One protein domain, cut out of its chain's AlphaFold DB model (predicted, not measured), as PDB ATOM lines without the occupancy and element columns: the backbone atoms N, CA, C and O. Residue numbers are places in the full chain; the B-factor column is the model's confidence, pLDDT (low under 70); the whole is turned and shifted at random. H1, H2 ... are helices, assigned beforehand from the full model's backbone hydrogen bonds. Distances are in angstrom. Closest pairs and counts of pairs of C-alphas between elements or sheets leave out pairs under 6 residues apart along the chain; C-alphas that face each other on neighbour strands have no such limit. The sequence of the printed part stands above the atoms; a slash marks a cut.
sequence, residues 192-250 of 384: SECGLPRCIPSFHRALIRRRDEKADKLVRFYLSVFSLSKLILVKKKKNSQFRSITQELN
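This is residues 192 to 250 of the 384 residues of an uncharacterized protein of Carpinus fangiana (UniProt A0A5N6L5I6). Look first at one long helix, H2, which makes most of the length; at its first end the short helix H1 folds back to meet it in an uneven V, and past its other end the unnamed residues 235 to 250 make a loose tail. Residues 223 to 233, which belong to H2, stand free. The printed part has 59 residues with two named helices, H1 then H2 along the chain, and no named strand; the class is all helix. The whole is only just extended, close to loose, with a radius of gyration of the C-alphas of 15.7 A and spans of 46 by 22 by 18 A.

Find C-alpha 213 at (41.973, -12.205, -27.285); from there H2, residues 213 to 234, runs 32.1 A to C-alpha 234 at (35.647, 3.980, -54.218). Before it comes H1, residues 202 to 210, which begins at C-alpha 202 at (24.667, -7.688, -31.352) and is 12.7 A long.

Go to residues 214 to 219, the part of H2 that alone touches H1. The closest C-alphas of the two helices are those of Ile 208 and Ala 215, 4.5 A apart. The helices run opposite ways at a steep tilt of 53 degrees, joined by a tight link of 2 residues. In the backbones of H1 and H2 every O i to N i+4 pair is within hydrogen-bond range.

The two C-alphas farthest apart, those of Arg 210 and Asn 250, are 46.1 A from each other. The printed part has no cut. Read the B-factor column for the model's confidence: the mean pLDDT of the printed part is 78.1, and residues 231 to 250 are under 70.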
ATOM      1  N   SER A 192      26.154   2.226 -32.008       88.44
ATOM      2  CA  SER A 192      25.529   1.799 -30.760       88.44
ATOM      3  C   SER A 192      25.969   2.715 -29.622       88.44
ATOM      4  O   SER A 192      26.959   3.428 -29.757       88.44
ATOM      5  N   GLU A 193      25.291   2.649 -28.479       87.56
ATOM      6  CA  GLU A 193      25.651   3.410 -27.268       87.56
ATOM      7  C   GLU A 193      27.108   3.188 -26.823       87.56
ATOM      8  O   GLU A 193      27.697   4.017 -26.140       87.56
ATOM      9  N   CYS A 194      27.720   2.083 -27.255       83.12
ATOM     10  CA  CYS A 194      29.112   1.744 -26.978       83.12
ATOM     11  C   CYS A 194      30.101   2.223 -28.059       83.12
ATOM     12  O   CYS A 194      31.233   1.750 -28.080       83.12
ATOM     13  N   GLY A 195      29.674   3.046 -29.021       93.00
ATOM     14  CA  GLY A 195      30.518   3.523 -30.125       93.00
ATOM     15  C   GLY A 195      30.785   2.500 -31.239       93.00
ATOM     16  O   GLY A 195      31.468   2.815 -32.208       93.00
ATOM     17  N   LEU A 196      30.239   1.279 -31.159       92.94
ATOM     18  CA  LEU A 196      30.403   0.264 -32.211       92.94
ATOM     19  C   LEU A 196      29.353   0.437 -33.319       92.94
ATOM     20  O   LEU A 196      28.175   0.598 -32.977       92.94
ATOM     21  N   PRO A 197      29.712   0.328 -34.611       92.31
ATOM     22  CA  PRO A 197      28.756   0.412 -35.715       92.31
ATOM     23  C   PRO A 197      27.591  -0.578 -35.569       92.31
ATOM     24  O   PRO A 197      27.803  -1.765 -35.305       92.31
ATOM     25  N   ARG A 198      26.348  -0.118 -35.786       92.62
ATOM     26  CA  ARG A 198      25.144  -0.975 -35.717       92.62
ATOM     27  C   ARG A 198      25.100  -2.064 -36.793       92.62
ATOM     28  O   ARG A 198      24.358  -3.028 -36.631       92.62
ATOM     29  N   CYS A 199      25.912  -1.956 -37.847       90.44
ATOM     30  CA  CYS A 199      26.061  -3.004 -38.858       90.44
ATOM     31  C   CYS A 199      26.745  -4.277 -38.321       90.44
ATOM     32  O   CYS A 199      26.608  -5.340 -38.926       90.44
ATOM     33  N   ILE A 200      27.442  -4.200 -37.180       93.69
ATOM     34  CA  ILE A 200      27.992  -5.371 -36.489       93.69
ATOM     35  C   ILE A 200      26.862  -6.045 -35.683       93.69
ATOM     36  O   ILE A 200      26.214  -5.376 -34.865       93.69
ATOM     37  N   PRO A 201      26.620  -7.362 -35.844       94.06
ATOM     38  CA  PRO A 201      25.625  -8.098 -35.063       94.06
ATOM     39  C   PRO A 201      25.785  -7.900 -33.549       94.06
ATOM     40  O   PRO A 201      26.897  -7.750 -33.042       94.06
ATOM     41  N   SER A 202      24.673  -7.907 -32.809       93.50
ATOM     42  CA  SER A 202      24.667  -7.688 -31.352       93.50
ATOM     43  C   SER A 202      25.554  -8.682 -30.595       93.50
ATOM     44  O   SER A 202      26.261  -8.268 -29.678       93.50
ATOM     45  N   PHE A 203      25.597  -9.952 -31.016       95.19
ATOM     46  CA  PHE A 203      26.442 -10.977 -30.391       95.19
ATOM     47  C   PHE A 203      27.943 -10.681 -30.551       95.19
ATOM     48  O   PHE A 203      28.704 -10.742 -29.589       95.19
ATOM     49  N   HIS A 204      28.363 -10.252 -31.743       95.38
ATOM     50  CA  HIS A 204      29.732  -9.822 -32.011       95.38
ATOM     51  C   HIS A 204      30.085  -8.546 -31.251       95.38
ATOM     52  O   HIS A 204      31.176  -8.446 -30.701       95.38
ATOM     53  N   ARG A 205      29.149  -7.597 -31.130       96.12
ATOM     54  CA  ARG A 205      29.339  -6.422 -30.268       96.12
ATOM     55  C   ARG A 205      29.525  -6.823 -28.805       96.12
ATOM     56  O   ARG A 205      30.394  -6.263 -28.145       96.12
ATOM     57  N   ALA A 206      28.774  -7.804 -28.304       95.38
ATOM     58  CA  ALA A 206      28.957  -8.328 -26.951       95.38
ATOM     59  C   ALA A 206      30.335  -8.987 -26.770       95.38
ATOM     60  O   ALA A 206      30.993  -8.720 -25.769       95.38
ATOM     61  N   LEU A 207      30.810  -9.762 -27.751       95.69
ATOM     62  CA  LEU A 207      32.158 -10.345 -27.736       95.69
ATOM     63  C   LEU A 207      33.256  -9.276 -27.770       95.69
ATOM     64  O   LEU A 207      34.193  -9.352 -26.984       95.69
ATOM     65  N   ILE A 208      33.117  -8.241 -28.607       96.81
ATOM     66  CA  ILE A 208      34.075  -7.123 -28.673       96.81
ATOM     67  C   ILE A 208      34.172  -6.408 -27.318       96.81
ATOM     68  O   ILE A 208      35.264  -6.065 -26.869       96.81
ATOM     69  N   ARG A 209      33.039  -6.224 -26.629       95.56
ATOM     70  CA  ARG A 209      33.005  -5.586 -25.305       95.56
ATOM     71  C   ARG A 209      33.736  -6.379 -24.224       95.56
ATOM     72  O   ARG A 209      34.205  -5.755 -23.280       95.56
ATOM     73  N   ARG A 210      33.853  -7.708 -24.349       95.50
ATOM     74  CA  ARG A 210      34.559  -8.543 -23.359       95.50
ATOM     75  C   ARG A 210      36.069  -8.283 -23.324       95.50
ATOM     76  O   ARG A 210      36.682  -8.555 -22.303       95.50
ATOM     77  N   ARG A 211      36.648  -7.696 -24.385       94.69
ATOM     78  CA  ARG A 211      38.089  -7.374 -24.500       94.69
ATOM     79  C   ARG A 211      39.018  -8.586 -24.308       94.69
ATOM     80  O   ARG A 211      40.148  -8.437 -23.855       94.69
ATOM     81  N   ASP A 212      38.545  -9.771 -24.684       97.00
ATOM     82  CA  ASP A 212      39.351 -10.994 -24.716       97.00
ATOM     83  C   ASP A 212      40.230 -11.051 -25.981       97.00
ATOM     84  O   ASP A 212      39.982 -10.350 -26.960       97.00
ATOM     85  N   GLU A 213      41.188 -11.977 -26.054       96.44
ATOM     86  CA  GLU A 213      41.973 -12.205 -27.285       96.44
ATOM     87  C   GLU A 213      41.089 -12.537 -28.505       96.44
ATOM     88  O   GLU A 213      41.416 -12.211 -29.651       96.44
ATOM     89  N   LYS A 214      39.927 -13.161 -28.268       93.06
ATOM     90  CA  LYS A 214      38.909 -13.404 -29.301       93.06
ATOM     91  C   LYS A 214      38.294 -12.100 -29.814       93.06
ATOM     92  O   LYS A 214      38.036 -11.986 -31.013       93.06
ATOM     93  N   ALA A 215      38.098 -11.116 -28.935       95.88
ATOM     94  CA  ALA A 215      37.608  -9.791 -29.301       95.88
ATOM     95  C   ALA A 215      38.585  -9.102 -30.261       95.88
ATOM     96  O   ALA A 215      38.154  -8.588 -31.290       95.88
ATOM     97  N   ASP A 216      39.892  -9.176 -29.995       95.56
ATOM     98  CA  ASP A 216      40.915  -8.586 -30.866       95.56
ATOM     99  C   ASP A 216      40.910  -9.196 -32.272       95.56
ATOM    100  O   ASP A 216      40.970  -8.472 -33.269       95.56
ATOM    101  N   LYS A 217      40.781 -10.527 -32.374       95.69
ATOM    102  CA  LYS A 217      40.648 -11.217 -33.669       95.69
ATOM    103  C   LYS A 217      39.395 -10.756 -34.416       95.69
ATOM    104  O   LYS A 217      39.453 -10.505 -35.619       95.69
ATOM    105  N   LEU A 218      38.282 -10.602 -33.702       95.12
ATOM    106  CA  LEU A 218      37.014 -10.158 -34.274       95.12
ATOM    107  C   LEU A 218      37.073  -8.702 -34.761       95.12
ATOM    108  O   LEU A 218      36.596  -8.394 -35.852       95.12
ATOM    109  N   VAL A 219      37.693  -7.809 -33.985       96.25
ATOM    110  CA  VAL A 219      37.896  -6.403 -34.363       96.25
ATOM    111  C   VAL A 219      38.765  -6.314 -35.615       96.25
ATOM    112  O   VAL A 219      38.393  -5.619 -36.559       96.25
ATOM    113  N   ARG A 220      39.876  -7.061 -35.676       95.12
ATOM    114  CA  ARG A 220      40.741  -7.116 -36.869       95.12
ATOM    115  C   ARG A 220      39.987  -7.603 -38.103       95.12
ATOM    116  O   ARG A 220      40.156  -7.027 -39.174       95.12
ATOM    117  N   PHE A 221      39.132  -8.613 -37.945       94.50
ATOM    118  CA  PHE A 221      38.272  -9.101 -39.019       94.50
ATOM    119  C   PHE A 221      37.299  -8.021 -39.520       94.50
ATOM    120  O   PHE A 221      37.208  -7.772 -40.718       94.50
ATOM    121  N   TYR A 222      36.606  -7.315 -38.626       94.69
ATOM    122  CA  TYR A 222      35.694  -6.250 -39.046       94.69
ATOM    123  C   TYR A 222      36.416  -5.069 -39.696       94.69
ATOM    124  O   TYR A 222      35.947  -4.545 -40.706       94.69
ATOM    125  N   LEU A 223      37.579  -4.676 -39.173       92.44
ATOM    126  CA  LEU A 223      38.396  -3.621 -39.769       92.44
ATOM    127  C   LEU A 223      38.903  -4.001 -41.166       92.44
ATOM    128  O   LEU A 223      38.907  -3.144 -42.052       92.44
ATOM    129  N   SER A 224      39.273  -5.264 -41.404       90.38
ATOM    130  CA  SER A 224      39.685  -5.715 -42.739       90.38
ATOM    131  C   SER A 224      38.512  -5.713 -43.724       90.38
ATOM    132  O   SER A 224      38.643  -5.183 -44.828       90.38
ATOM    133  N   VAL A 225      37.333  -6.185 -43.303       88.00
ATOM    134  CA  VAL A 225      36.107  -6.150 -44.117       88.00
ATOM    135  C   VAL A 225      35.680  -4.715 -44.430       88.00
ATOM    136  O   VAL A 225      35.332  -4.418 -45.573       88.00
ATOM    137  N   PHE A 226      35.734  -3.793 -43.468       88.25
ATOM    138  CA  PHE A 226      35.392  -2.391 -43.716       88.25
ATOM    139  C   PHE A 226      36.406  -1.691 -44.622       88.25
ATOM    140  O   PHE A 226      36.005  -0.926 -45.501       88.25
ATOM    141  N   SER A 227      37.699  -1.986 -44.471       85.06
ATOM    142  CA  SER A 227      38.748  -1.462 -45.357       85.06
ATOM    143  C   SER A 227      38.536  -1.925 -46.799       85.06
ATOM    144  O   SER A 227      38.584  -1.129 -47.735       85.06
ATOM    145  N   LEU A 228      38.187  -3.197 -46.976       82.44
ATOM    146  CA  LEU A 228      37.828  -3.758 -48.269       82.44
ATOM    147  C   LEU A 228      36.546  -3.142 -48.848       82.44
ATOM    148  O   LEU A 228      36.486  -2.815 -50.031       82.44
ATOM    149  N   SER A 229      35.523  -2.964 -48.013       79.62
ATOM    150  CA  SER A 229      34.253  -2.352 -48.422       79.62
ATOM    151  C   SER A 229      34.480  -0.934 -48.948       79.62
ATOM    152  O   SER A 229      33.915  -0.566 -49.976       79.62
ATOM    153  N   LYS A 230      35.366  -0.160 -48.302       76.00
ATOM    154  CA  LYS A 230      35.786   1.163 -48.787       76.00
ATOM    155  C   LYS A 230      36.449   1.083 -50.162       76.00
ATOM    156  O   LYS A 230      36.055   1.836 -51.045       76.00
ATOM    157  N   LEU A 231      37.379   0.150 -50.378       69.88
ATOM    158  CA  LEU A 231      38.026  -0.034 -51.689       69.88
ATOM    159  C   LEU A 231      37.011  -0.340 -52.802       69.88
ATOM    160  O   LEU A 231      37.109   0.192 -53.907       69.88
ATOM    161  N   ILE A 232      36.004  -1.167 -52.510       65.06
ATOM    162  CA  ILE A 232      34.951  -1.512 -53.474       65.06
ATOM    163  C   ILE A 232      34.048  -0.303 -53.759       65.06
ATOM    164  O   ILE A 232      33.678  -0.075 -54.912       65.06
ATOM    165  N   LEU A 233      33.709   0.481 -52.729       62.94
ATOM    166  CA  LEU A 233      32.857   1.665 -52.861       62.94
ATOM    167  C   LEU A 233      33.544   2.800 -53.631       62.94
ATOM    168  O   LEU A 233      32.892   3.428 -54.463       62.94
ATOM    169  N   VAL A 234      34.853   3.004 -53.442       57.69
ATOM    170  CA  VAL A 234      35.647   3.980 -54.218       57.69
ATOM    171  C   VAL A 234      35.582   3.669 -55.718       57.69
ATOM    172  O   VAL A 234      35.423   4.568 -56.533       57.69
ATOM    173  N   LYS A 235      35.575   2.385 -56.102       54.28
ATOM    174  CA  LYS A 235      35.540   1.959 -57.514       54.28
ATOM    175  C   LYS A 235      34.188   2.177 -58.210       54.28
ATOM    176  O   LYS A 235      34.113   2.074 -59.435       54.28
ATOM    177  N   LYS A 236      33.100   2.409 -57.463       50.53
ATOM    178  CA  LYS A 236      31.741   2.483 -58.032       50.53
ATOM    179  C   LYS A 236      31.319   3.906 -58.416       50.53
ATOM    180  O   LYS A 236      30.391   4.054 -59.208       50.53
ATOM    181  N   LYS A 237      32.007   4.944 -57.934       47.81
ATOM    182  CA  LYS A 237      31.763   6.325 -58.366       47.81
ATOM    183  C   LYS A 237      32.645   6.643 -59.578       47.81
ATOM    184  O   LYS A 237      33.813   6.972 -59.429       47.81
ATOM    185  N   LYS A 238      32.075   6.547 -60.784       49.31
ATOM    186  CA  LYS A 238      32.764   6.878 -62.050       49.31
ATOM    187  C   LYS A 238      33.218   8.348 -62.156       49.31
ATOM    188  O   LYS A 238      34.053   8.630 -62.998       49.31
ATOM    189  N   ASN A 239      32.738   9.235 -61.279       46.31
ATOM    190  CA  ASN A 239      33.020  10.677 -61.331       46.31
ATOM    191  C   ASN A 239      33.639  11.239 -60.039       46.31
ATOM    192  O   ASN A 239      33.547  12.436 -59.794       46.31
ATOM    193  N   SER A 240      34.214  10.417 -59.158       46.19
ATOM    194  CA  SER A 240      34.765  10.936 -57.901       46.19
ATOM    195  C   SER A 240      36.286  11.048 -57.958       46.19
ATOM    196  O   SER A 240      36.995  10.114 -57.582       46.19
ATOM    197  N   GLN A 241      36.771  12.197 -58.428       43.91
ATOM    198  CA  GLN A 241      38.132  12.660 -58.169       43.91
ATOM    199  C   GLN A 241      38.280  12.889 -56.661       43.91
ATOM    200  O   GLN A 241      37.773  13.877 -56.147       43.91
ATOM    201  N   PHE A 242      38.944  11.993 -55.930       44.25
ATOM    202  CA  PHE A 242      39.319  12.283 -54.542       44.25
ATOM    203  C   PHE A 242      40.703  11.728 -54.199       44.25
ATOM    204  O   PHE A 242      40.889  10.516 -54.094       44.25
ATOM    205  N   ARG A 243      41.662  12.639 -53.996       46.34
ATOM    206  CA  ARG A 243      42.966  12.401 -53.342       46.34
ATOM    207  C   ARG A 243      42.847  12.488 -51.803       46.34
ATOM    208  O   ARG A 243      43.651  11.921 -51.078       46.34
ATOM    209  N   SER A 244      41.784  13.138 -51.330       42.12
ATOM    210  CA  SER A 244      41.184  13.224 -49.982       42.12
ATOM    211  C   SER A 244      39.702  13.604 -50.197       42.12
ATOM    212  O   SER A 244      39.369  13.962 -51.321       42.12
ATOM    213  N   ILE A 245      38.818  13.624 -49.181       44.66
ATOM    214  CA  ILE A 245      37.469  14.253 -49.293       44.66
ATOM    215  C   ILE A 245      37.574  15.706 -49.826       44.66
ATOM    216  O   ILE A 245      36.616  16.226 -50.384       44.66
ATOM    217  N   THR A 246      38.749  16.336 -49.699       35.16
ATOM    218  CA  THR A 246      39.022  17.738 -50.056       35.16
ATOM    219  C   THR A 246      40.190  17.960 -51.026       35.16
ATOM    220  O   THR A 246      40.610  19.099 -51.189       35.16
ATOM    221  N   GLN A 247      40.769  16.927 -51.651       43.72
ATOM    222  CA  GLN A 247      41.982  17.114 -52.462       43.72
ATOM    223  C   GLN A 247      41.791  16.633 -53.902       43.72
ATOM    224  O   GLN A 247      41.419  15.479 -54.138       43.72
ATOM    225  N   GLU A 248      42.065  17.533 -54.847       48.31
ATOM    226  CA  GLU A 248      41.935  17.310 -56.285       48.31
ATOM    227  C   GLU A 248      43.039  16.377 -56.801       48.31
ATOM    228  O   GLU A 248      44.219  16.451 -56.431       48.31
ATOM    229  N   LEU A 249      42.620  15.411 -57.614       54.69
ATOM    230  CA  LEU A 249      43.486  14.404 -58.207       54.69
ATOM    231  C   LEU A 249      43.957  14.912 -59.568       54.69
ATOM    232  O   LEU A 249      43.248  14.781 -60.558       54.69
ATOM    233  N   ASN A 250      45.186  15.426 -59.616       62.81
ATOM    234  CA  ASN A 250      45.854  15.779 -60.876       62.81
ATOM    235  C   ASN A 250      46.322  14.542 -61.670       62.81
ATOM    236  O   ASN A 250      46.873  14.684 -62.756       62.81
TER     237      ASN A 250